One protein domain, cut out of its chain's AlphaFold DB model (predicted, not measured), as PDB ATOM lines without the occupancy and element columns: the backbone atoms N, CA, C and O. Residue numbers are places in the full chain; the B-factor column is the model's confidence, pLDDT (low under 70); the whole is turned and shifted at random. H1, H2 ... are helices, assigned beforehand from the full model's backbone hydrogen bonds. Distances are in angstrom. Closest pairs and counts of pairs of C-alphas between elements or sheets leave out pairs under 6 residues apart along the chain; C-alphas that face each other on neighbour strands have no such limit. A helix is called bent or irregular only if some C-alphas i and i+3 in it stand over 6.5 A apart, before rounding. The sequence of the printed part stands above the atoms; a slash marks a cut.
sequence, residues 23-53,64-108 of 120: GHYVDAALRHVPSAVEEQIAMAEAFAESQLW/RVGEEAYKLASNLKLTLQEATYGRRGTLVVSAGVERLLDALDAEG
ATOM      1  N   GLY A  23      95.136  93.550 133.425       92.19
ATOM      2  CA  GLY A  23      95.598  94.334 134.572       92.19
ATOM      3  C   GLY A  23      95.285  95.827 134.467       92.19
ATOM      4  O   GLY A  23      94.962  96.425 135.481       92.19
ATOM      5  N   HIS A  24      95.278  96.411 133.262       93.50
ATOM      6  CA  HIS A  24      94.916  97.823 133.080       93.50
ATOM      7  C   HIS A  24      93.449  98.093 133.429       93.50
ATOM      8  O   HIS A  24      93.130  99.132 133.992       93.50
ATOM      9  N   TYR A  25      92.561  97.146 133.127       93.44
ATOM     10  CA  TYR A  25      91.138  97.270 133.432       93.44
ATOM     11  C   TYR A  25      90.859  97.000 134.904       93.44
ATOM     12  O   TYR A  25      90.051  97.693 135.502       93.44
ATOM     13  N   VAL A  26      91.546  96.023 135.503       92.44
ATOM     14  CA  VAL A  26      91.449  95.778 136.949       92.44
ATOM     15  C   VAL A  26      91.960  96.993 137.726       92.44
ATOM     16  O   VAL A  26      91.319  97.422 138.676       92.44
ATOM     17  N   ASP A  27      93.073  97.584 137.294       93.25
ATOM     18  CA  ASP A  27      93.618  98.819 137.858       93.25
ATOM     19  C   ASP A  27      92.627  99.989 137.738       93.25
ATOM     20  O   ASP A  27      92.325 100.638 138.738       93.25
ATOM     21  N   ALA A  28      92.058 100.212 136.548       93.50
ATOM     22  CA  ALA A  28      91.035 101.236 136.333       93.50
ATOM     23  C   ALA A  28      89.777 100.995 137.182       93.50
ATOM     24  O   ALA A  28      89.262 101.925 137.796       93.50
ATOM     25  N   ALA A  29      89.314  99.747 137.273       93.44
ATOM     26  CA  ALA A  29      88.151  99.382 138.071       93.44
ATOM     27  C   ALA A  29      88.387  99.708 139.546       93.44
ATOM     28  O   ALA A  29      87.549 100.350 140.171       93.44
ATOM     29  N   LEU A  30      89.553  99.335 140.083       91.25
ATOM     30  CA  LEU A  30      89.916  99.593 141.476       91.25
ATOM     31  C   LEU A  30      89.978 101.089 141.801       91.25
ATOM     32  O   LEU A  30      89.533 101.471 142.877       91.25
ATOM     33  N   ARG A  31      90.443 101.940 140.877       90.19
ATOM     34  CA  ARG A  31      90.410 103.406 141.060       90.19
ATOM     35  C   ARG A  31      88.998 103.994 141.129       90.19
ATOM     36  O   ARG A  31      88.828 105.096 141.638       90.19
ATOM     37  N   HIS A  32      88.000 103.286 140.608       89.19
ATOM     38  CA  HIS A  32      86.603 103.724 140.595       89.19
ATOM     39  C   HIS A  32      85.729 103.019 141.641       89.19
ATOM     40  O   HIS A  32      84.527 103.281 141.712       89.19
ATOM     41  N   VAL A  33      86.308 102.143 142.469       89.31
ATOM     42  CA  VAL A  33      85.599 101.550 143.607       89.31
ATOM     43  C   VAL A  33      85.320 102.642 144.652       89.31
ATOM     44  O   VAL A  33      86.226 103.418 144.965       89.31
ATOM     45  N   PRO A  34      84.101 102.712 145.221       89.12
ATOM     46  CA  PRO A  34      83.793 103.648 146.300       89.12
ATOM     47  C   PRO A  34      84.751 103.513 147.483       89.12
ATOM     48  O   PRO A  34      85.159 102.409 147.831       89.12
ATOM     49  N   SER A  35      85.081 104.619 148.148       86.56
ATOM     50  CA  SER A  35      85.949 104.591 149.334       86.56
ATOM     51  C   SER A  35      85.219 104.171 150.616       86.56
ATOM     52  O   SER A  35      85.875 103.741 151.560       86.56
ATOM     53  N   ALA A  36      83.888 104.306 150.663       90.31
ATOM     54  CA  ALA A  36      83.066 103.925 151.811       90.31
ATOM     55  C   ALA A  36      82.813 102.409 151.841       90.31
ATOM     56  O   ALA A  36      82.479 101.802 150.822       90.31
ATOM     57  N   VAL A  37      82.954 101.798 153.019       89.12
ATOM     58  CA  VAL A  37      82.875 100.337 153.200       89.12
ATOM     59  C   VAL A  37      81.469  99.825 152.922       89.12
ATOM     60  O   VAL A  37      81.287  98.795 152.279       89.12
ATOM     61  N   GLU A  38      80.468 100.571 153.366       90.75
ATOM     62  CA  GLU A  38      79.055 100.256 153.206       90.75
ATOM     63  C   GLU A  38      78.673 100.220 151.723       90.75
ATOM     64  O   GLU A  38      77.990  99.299 151.277       90.75
ATOM     65  N   GLU A  39      79.185 101.166 150.932       91.62
ATOM     66  CA  GLU A  39      78.981 101.194 149.482       91.62
ATOM     67  C   GLU A  39      79.702 100.039 148.779       91.62
ATOM     68  O   GLU A  39      79.156  99.446 147.849       91.62
ATOM     69  N   GLN A  40      80.909  99.679 149.231       90.94
ATOM     70  CA  GLN A  40      81.631  98.514 148.711       90.94
ATOM     71  C   GLN A  40      80.865  97.213 148.973       90.94
ATOM     72  O   GLN A  40      80.788  96.361 148.085       90.94
ATOM     73  N   ILE A  41      80.290  97.062 150.169       90.69
ATOM     74  CA  ILE A  41      79.478  95.899 150.545       90.69
ATOM     75  C   ILE A  41      78.203  95.855 149.704       90.69
ATOM     76  O   ILE A  41      77.952  94.835 149.068       90.69
ATOM     77  N   ALA A  42      77.450  96.956 149.626       92.31
ATOM     78  CA  ALA A  42      76.221  97.023 148.837       92.31
ATOM     79  C   ALA A  42      76.475  96.700 147.354       92.31
ATOM     80  O   ALA A  42      75.746  95.922 146.742       92.31
ATOM     81  N   MET A  43      77.563  97.236 146.789       92.06
ATOM     82  CA  MET A  43      77.994  96.935 145.425       92.06
ATOM     83  C   MET A  43      78.327  95.444 145.244       92.06
ATOM     84  O   MET A  43      77.931  94.838 144.249       92.06
ATOM     85  N   ALA A  44      79.040  94.837 146.196       89.69
ATOM     86  CA  ALA A  44      79.381  93.417 146.150       89.69
ATOM     87  C   ALA A  44      78.159  92.500 146.307       89.69
ATOM     88  O   ALA A  44      78.103  91.449 145.669       89.69
ATOM     89  N   GLU A  45      77.187  92.879 147.135       90.62
ATOM     90  CA  GLU A  45      75.944  92.131 147.331       90.62
ATOM     91  C   GLU A  45      75.041  92.193 146.101       90.62
ATOM     92  O   GLU A  45      74.605  91.143 145.635       90.62
ATOM     93  N   ALA A  46      74.862  93.377 145.508       89.81
ATOM     94  CA  ALA A  46      74.129  93.529 144.251       89.81
ATOM     95  C   ALA A  46      74.759  92.694 143.125       89.81
ATOM     96  O   ALA A  46      74.061  92.015 142.369       89.81
ATOM     97  N   PHE A  47      76.094  92.680 143.044       88.62
ATOM     98  CA  PHE A  47      76.799  91.812 142.108       88.62
ATOM     99  C   PHE A  47      76.546  90.329 142.412       88.62
ATOM    100  O   PHE A  47      76.199  89.578 141.504       88.62
ATOM    101  N   ALA A  48      76.666  89.895 143.667       86.56
ATOM    102  CA  ALA A  48      76.426  88.502 144.039       86.56
ATOM    103  C   ALA A  48      74.988  88.044 143.729       86.56
ATOM    104  O   ALA A  48      74.796  86.923 143.266       86.56
ATOM    105  N   GLU A  49      73.994  88.909 143.935       87.25
ATOM    106  CA  GLU A  49      72.596  88.648 143.581       87.25
ATOM    107  C   GLU A  49      72.401  88.552 142.062       87.25
ATOM    108  O   GLU A  49      71.747  87.629 141.578       87.25
ATOM    109  N   SER A  50      73.049  89.431 141.288       83.62
ATOM    110  CA  SER A  50      73.010  89.368 139.819       83.62
ATOM    111  C   SER A  50      73.598  88.069 139.254       83.62
ATOM    112  O   SER A  50      73.201  87.640 138.175       83.62
ATOM    113  N   GLN A  51      74.509  87.439 140.003       78.94
ATOM    114  CA  GLN A  51      75.206  86.198 139.659       78.94
ATOM    115  C   GLN A  51      74.587  84.959 140.322       78.94
ATOM    116  O   GLN A  51      75.127  83.866 140.188       78.94
ATOM    117  N   LEU A  52      73.461  85.084 141.037       71.69
ATOM    118  CA  LEU A  52      72.858  83.976 141.795       71.69
ATOM    119  C   LEU A  52      72.522  82.756 140.913       71.69
ATOM    120  O   LEU A  52      72.496  81.622 141.390       71.69
ATOM    121  N   TRP A  53      72.262  82.996 139.626       69.62
ATOM    122  CA  TRP A  53      71.965  81.981 138.615       69.62
ATOM    123  C   TRP A  53      73.194  81.544 137.803       69.62
ATOM    124  O   TRP A  53      73.108  80.560 137.069       69.62
ATOM    125  N   ARG A  64      98.773  92.382 137.488       87.38
ATOM    126  CA  ARG A  64      99.617  93.530 137.826       87.38
ATOM    127  C   ARG A  64      98.756  94.785 137.786       87.38
ATOM    128  O   ARG A  64      98.076  95.011 136.787       87.38
ATOM    129  N   VAL A  65      98.812  95.565 138.855       89.19
ATOM    130  CA  VAL A  65      98.102  96.838 139.018       89.19
ATOM    131  C   VAL A  65      99.094  97.912 139.465       89.19
ATOM    132  O   VAL A  65     100.195  97.585 139.917       89.19
ATOM    133  N   GLY A  66      98.728  99.180 139.303       88.19
ATOM    134  CA  GLY A  66      99.514 100.310 139.781       88.19
ATOM    135  C   GLY A  66      99.485 100.438 141.305       88.19
ATOM    136  O   GLY A  66      98.718  99.769 141.998       88.19
ATOM    137  N   GLU A  67     100.320 101.328 141.836       89.75
ATOM    138  CA  GLU A  67     100.495 101.516 143.283       89.75
ATOM    139  C   GLU A  67      99.194 101.908 144.002       89.75
ATOM    140  O   GLU A  67      98.896 101.404 145.082       89.75
ATOM    141  N   GLU A  68      98.401 102.787 143.396       86.56
ATOM    142  CA  GLU A  68      97.135 103.263 143.958       86.56
ATOM    143  C   GLU A  68      96.105 102.131 144.091       86.56
ATOM    144  O   GLU A  68      95.564 101.892 145.171       86.56
ATOM    145  N   ALA A  69      95.904 101.368 143.015       87.06
ATOM    146  CA  ALA A  69      95.030 100.204 143.010       87.06
ATOM    147  C   ALA A  69      95.532  99.110 143.968       87.06
ATOM    148  O   ALA A  69      94.733  98.452 144.636       87.06
ATOM    149  N   TYR A  70      96.854  98.942 144.084       87.62
ATOM    150  CA  TYR A  70      97.453  98.033 145.057       87.62
ATOM    151  C   TYR A  70      97.138  98.447 146.498       87.62
ATOM    152  O   TYR A  70      96.692  97.603 147.267       87.62
ATOM    153  N   LYS A  71      97.310  99.729 146.852       87.12
ATOM    154  CA  LYS A  71      96.996 100.264 148.192       87.12
ATOM    155  C   LYS A  71      95.529 100.045 148.566       87.12
ATOM    156  O   LYS A  71      95.230  99.648 149.691       87.12
ATOM    157  N   LEU A  72      94.619 100.263 147.617       84.62
ATOM    158  CA  LEU A  72      93.196  99.981 147.805       84.62
ATOM    159  C   LEU A  72      92.965  98.487 148.058       84.62
ATOM    160  O   LEU A  72      92.389  98.116 149.079       84.62
ATOM    161  N   ALA A  73      93.477  97.619 147.182       84.88
ATOM    162  CA  ALA A  73      93.294  96.175 147.297       84.88
ATOM    163  C   ALA A  73      93.941  95.574 148.561       84.88
ATOM    164  O   ALA A  73      93.384  94.648 149.153       84.88
ATOM    165  N   SER A  74      95.095  96.092 148.996       85.25
ATOM    166  CA  SER A  74      95.792  95.616 150.197       85.25
ATOM    167  C   SER A  74      95.037  95.961 151.477       85.25
ATOM    168  O   SER A  74      95.004  95.148 152.401       85.25
ATOM    169  N   ASN A  75      94.400  97.134 151.520       85.00
ATOM    170  CA  ASN A  75      93.646  97.595 152.687       85.00
ATOM    171  C   ASN A  75      92.228  97.016 152.726       85.00
ATOM    172  O   ASN A  75      91.689  96.788 153.808       85.00
ATOM    173  N   LEU A  76      91.666  96.686 151.561       83.25
ATOM    174  CA  LEU A  76      90.303  96.184 151.404       83.25
ATOM    175  C   LEU A  76      89.983  95.005 152.331       83.25
ATOM    176  O   LEU A  76      88.919  94.961 152.941       83.25
ATOM    177  N   LYS A  77      90.904  94.046 152.482       80.44
ATOM    178  CA  LYS A  77      90.681  92.884 153.356       80.44
ATOM    179  C   LYS A  77      90.479  93.292 154.818       80.44
ATOM    180  O   LYS A  77      89.593  92.744 155.467       80.44
ATOM    181  N   LEU A  78      91.308  94.206 155.324       83.38
ATOM    182  CA  LEU A  78      91.246  94.668 156.710       83.38
ATOM    183  C   LEU A  78      89.951  95.449 156.944       83.38
ATOM    184  O   LEU A  78      89.176  95.101 157.829       83.38
ATOM    185  N   THR A  79      89.676  96.413 156.070       83.31
ATOM    186  CA  THR A  79      88.480  97.254 156.112       83.31
ATOM    187  C   THR A  79      87.188  96.430 156.076       83.31
ATOM    188  O   THR A  79      86.279  96.638 156.873       83.31
ATOM    189  N   LEU A  80      87.113  95.417 155.208       83.81
ATOM    190  CA  LEU A  80      85.951  94.527 155.155       83.81
ATOM    191  C   LEU A  80      85.872  93.584 156.359       83.81
ATOM    192  O   LEU A  80      84.782  93.156 156.729       83.81
ATOM    193  N   GLN A  81      87.001  93.205 156.963       84.06
ATOM    194  CA  GLN A  81      87.006  92.344 158.145       84.06
ATOM    195  C   GLN A  81      86.391  93.050 159.357       84.06
ATOM    196  O   GLN A  81      85.626  92.416 160.084       84.06
ATOM    197  N   GLU A  82      86.658  94.343 159.526       83.19
ATOM    198  CA  GLU A  82      86.040  95.183 160.563       83.19
ATOM    199  C   GLU A  82      84.514  95.275 160.392       83.19
ATOM    200  O   GLU A  82      83.779  95.290 161.375       83.19
ATOM    201  N   ALA A  83      84.026  95.202 159.151       80.19
ATOM    202  CA  ALA A  83      82.604  95.160 158.811       80.19
ATOM    203  C   ALA A  83      82.007  93.734 158.729       80.19
ATOM    204  O   ALA A  83      80.926  93.542 158.180       80.19
ATOM    205  N   THR A  84      82.688  92.698 159.242       80.19
ATOM    206  CA  THR A  84      82.237  91.282 159.178       80.19
ATOM    207  C   THR A  84      82.097  90.717 157.742       80.19
ATOM    208  O   THR A  84      81.566  89.629 157.528       80.19
ATOM    209  N   TYR A  85      82.667  91.387 156.735       80.00
ATOM    210  CA  TYR A  85      82.608  91.032 155.307       80.00
ATOM    211  C   TYR A  85      83.964  90.561 154.722       80.00
ATOM    212  O   TYR A  85      84.111  90.330 153.521       80.00
ATOM    213  N   GLY A  86      84.991  90.368 155.559       71.62
ATOM    214  CA  GLY A  86      86.396  90.213 155.134       71.62
ATOM    215  C   GLY A  86      86.720  89.063 154.164       71.62
ATOM    216  O   GLY A  86      87.684  89.148 153.404       71.62
ATOM    217  N   ARG A  87      85.922  87.986 154.132       73.50
ATOM    218  CA  ARG A  87      86.132  86.852 153.199       73.50
ATOM    219  C   ARG A  87      85.646  87.127 151.773       73.50
ATOM    220  O   ARG A  87      85.892  86.314 150.888       73.50
ATOM    221  N   ARG A  88      84.962  88.251 151.552       80.75
ATOM    222  CA  ARG A  88      84.276  88.590 150.299       80.75
ATOM    223  C   ARG A  88      84.933  89.747 149.538       80.75
ATOM    224  O   ARG A  88      84.340  90.277 148.607       80.75
ATOM    225  N   GLY A  89      86.178  90.107 149.857       82.62
ATOM    226  CA  GLY A  89      86.902  91.165 149.134       82.62
ATOM    227  C   GLY A  89      87.021  90.926 147.624       82.62
ATOM    228  O   GLY A  89      86.968  91.867 146.842       82.62
ATOM    229  N   THR A  90      87.077  89.667 147.183       84.56
ATOM    230  CA  THR A  90      87.051  89.315 145.754       84.56
ATOM    231  C   THR A  90      85.723  89.645 145.066       84.56
ATOM    232  O   THR A  90      85.727  89.891 143.859       84.56
ATOM    233  N   LEU A  91      84.606  89.689 145.803       86.50
ATOM    234  CA  LEU A  91      83.316  90.137 145.272       86.50
ATOM    235  C   LEU A  91      83.321  91.642 145.030       86.50
ATOM    236  O   LEU A  91      82.853  92.067 143.986       86.50
ATOM    237  N   VAL A  92      83.926  92.435 145.922       88.94
ATOM    238  CA  VAL A  92      84.076  93.887 145.715       88.94
ATOM    239  C   VAL A  92      84.898  94.169 144.457       88.94
ATOM    240  O   VAL A  92      84.503  94.989 143.633       88.94
ATOM    241  N   VAL A  93      86.011  93.450 144.265       89.12
ATOM    242  CA  VAL A  93      86.833  93.594 143.051       89.12
ATOM    243  C   VAL A  93      86.051  93.185 141.802       89.12
ATOM    244  O   VAL A  93      86.057  93.914 140.815       89.12
ATOM    245  N   SER A  94      85.356  92.044 141.839       88.69
ATOM    246  CA  SER A  94      84.542  91.574 140.708       88.69
ATOM    247  C   SER A  94      83.427  92.560 140.357       88.69
ATOM    248  O   SER A  94      83.259  92.897 139.189       88.69
ATOM    249  N   ALA A  95      82.730  93.081 141.366       91.06
ATOM    250  CA  ALA A  95      81.668  94.060 141.195       91.06
ATOM    251  C   ALA A  95      82.197  95.389 140.632       91.06
ATOM    252  O   ALA A  95      81.588  95.964 139.735       91.06
ATOM    253  N   GLY A  96      83.368  95.846 141.094       92.75
ATOM    254  CA  GLY A  96      84.035  97.023 140.534       92.75
ATOM    255  C   GLY A  96      84.405  96.842 139.059       92.75
ATOM    256  O   GLY A  96      84.228  97.760 138.260       92.75
ATOM    257  N   VAL A  97      84.875  95.650 138.676       92.81
ATOM    258  CA  VAL A  97      85.174  95.326 137.273       92.81
ATOM    259  C   VAL A  97      83.907  95.314 136.422       92.81
ATOM    260  O   VAL A  97      83.921  95.909 135.351       92.81
ATOM    261  N   GLU A  98      82.817  94.686 136.869       92.44
ATOM    262  CA  GLU A  98      81.559  94.706 136.107       92.44
ATOM    263  C   GLU A  98      80.993  96.120 135.969       92.44
ATOM    264  O   GLU A  98      80.632  96.518 134.867       92.44
ATOM    265  N   ARG A  99      81.021  96.929 137.034       93.06
ATOM    266  CA  ARG A  99      80.582  98.328 136.966       93.06
ATOM    267  C   ARG A  99      81.403  99.144 135.965       93.06
ATOM    268  O   ARG A  99      80.846  99.971 135.246       93.06
ATOM    269  N   LEU A 100      82.718  98.916 135.905       94.25
ATOM    270  CA  LEU A 100      83.562  99.522 134.875       94.25
ATOM    271  C   LEU A 100      83.139  99.054 133.478       94.25
ATOM    272  O   LEU A 100      83.048  99.873 132.572       94.25
ATOM    273  N   LEU A 101      82.890  97.755 133.290       92.75
ATOM    274  CA  LEU A 101      82.459  97.215 132.000       92.75
ATOM    275  C   LEU A 101      81.121  97.806 131.551       92.75
ATOM    276  O   LEU A 101      81.003  98.180 130.390       92.75
ATOM    277  N   ASP A 102      80.161  97.962 132.458       93.12
ATOM    278  CA  ASP A 102      78.877  98.602 132.164       93.12
ATOM    279  C   ASP A 102      79.055 100.062 131.727       93.12
ATOM    280  O   ASP A 102      78.460 100.492 130.738       93.12
ATOM    281  N   ALA A 103      79.918 100.816 132.417       93.06
ATOM    282  CA  ALA A 103      80.238 102.189 132.035       93.06
ATOM    283  C   ALA A 103      80.903 102.252 130.649       93.06
ATOM    284  O   ALA A 103      80.495 103.032 129.792       93.06
ATOM    285  N   LEU A 104      81.880 101.380 130.398       92.62
ATOM    286  CA  LEU A 104      82.574 101.300 129.115       92.62
ATOM    287  C   LEU A 104      81.651 100.863 127.970       92.62
ATOM    288  O   LEU A 104      81.850 101.273 126.825       92.62
ATOM    289  N   ASP A 105      80.674 100.001 128.232       92.19
ATOM    290  CA  ASP A 105      79.698  99.580 127.227       92.19
ATOM    291  C   ASP A 105      78.727 100.720 126.891       92.19
ATOM    292  O   ASP A 105      78.382 100.891 125.720       92.19
ATOM    293  N   ALA A 106      78.370 101.560 127.870       93.00
ATOM    294  CA  ALA A 106      77.590 102.776 127.643       93.00
ATOM    295  C   ALA A 106      78.360 103.848 126.846       93.00
ATOM    296  O   ALA A 106      77.767 104.545 126.022       93.00
ATOM    297  N   GLU A 107      79.675 103.968 127.051       91.06
ATOM    298  CA  GLU A 107      80.550 104.881 126.295       91.06
ATOM    299  C   GLU A 107      80.858 104.386 124.870       91.06
ATOM    300  O   GLU A 107      81.203 105.174 123.985       91.06
ATOM    301  N   GLY A 108      80.718 103.081 124.628       90.00
ATOM    302  CA  GLY A 108      80.998 102.452 123.345       90.00
ATOM    303  C   GLY A 108      82.479 102.084 123.143       90.00
ATOM    304  O   GLY A 108      83.236 101.908 124.103       90.00
TER     305      GLY A 108
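This is residues 23 to 53 and 64 to 108 of the 120 residues of an uncharacterized protein of Streptomyces agglomeratus (UniProt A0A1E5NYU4). The long helix H4 is the spine, and H3 folds away from its beginning so that the two make a V, with the short helix H1 set in the mouth of the V. H2 crosses H4 on the other side, away from H1, and the last residues of H4, 102 to 107, stick out with residue 108. The printed part has 76 residues with four named helices, in the order H1, H2, H3, H4, and no named strand; the class is all helix. The whole is compact, with a radius of gyration of the C-alphas of 12.1 A, and only just flat, with spans of 38 by 34 by 19 A.

Begin at H4, residues 86 to 107, the hub, which touches the three other helices. H2, residues 37 to 50, touches H4 at residues 91 to 96 alone; look at the C-alphas of Ala 44 and Val 92, the closest of the two helices at 4.7 A, where their lines are about perpendicular at 73 degrees. H1, residues 23 to 31, touches H4 at residues 93 to 100 alone, about perpendicular at 79 degrees; the closest C-alphas are those of Ala 29 and Val 97, 5.1 A apart. H3, residues 67 to 82, touches H4 with its residues 76 to 81 alone, at residues 86 to 89 of H4, and the closest C-alphas, of Leu 80 and Gly 86, are 4.3 A apart. H3 and H4 run opposite ways at a steep tilt of 48 degrees. With residues 68 to 73 alone, H3 also touches H1, at a steep tilt of 56 degrees, the same way; the C-alphas of Leu 30 and Ala 69 are the closest, at 5.4 A. H2 and H3 are close but not clearly touching, with the C-alphas of Val 37 and Leu 80 closest at 6.9 A, and H1 and H2 are apart. Every O i to N i+4 pair is within hydrogen-bond range in H1 and H2, against 10 of 12 in H3 and 16 of 18 in H4.

Find C-alpha 86 at (86.396, 90.213, 155.134); from there H4 runs 32.9 A to C-alpha 107 at (80.550, 104.881, 126.295). It is irregular, with C-alphas 87 and 90 standing 7.9 A apart. H3 runs 23.4 A from Glu 67 to Glu 82, with a kink of 28 degrees near residue 75, and is only just irregular: C-alphas 74 and 77 are 6.6 A apart. H2 measures 19.9 A from Val 37 to Ser 50. H1 begins at C-alpha 23, (95.598, 94.334, 134.572), and measures 12.3 A to Arg 31.

Look for the two C-alphas farthest apart at Glu 82 and Gly 108, 38.3 A. Residues 54 to 63 are cut out and not printed, and C-alphas 53 and 64 stand 30.0 A apart across the cut, in the link from H2 to H3. The links from H1 to H2 and from H3 to H4 are tight, with 5 and 3 residues. Residues 102 to 108, of which 102 to 107 belong to H4, stand free. The mean pLDDT of the printed part is 87.6, and residue 53 is under 70.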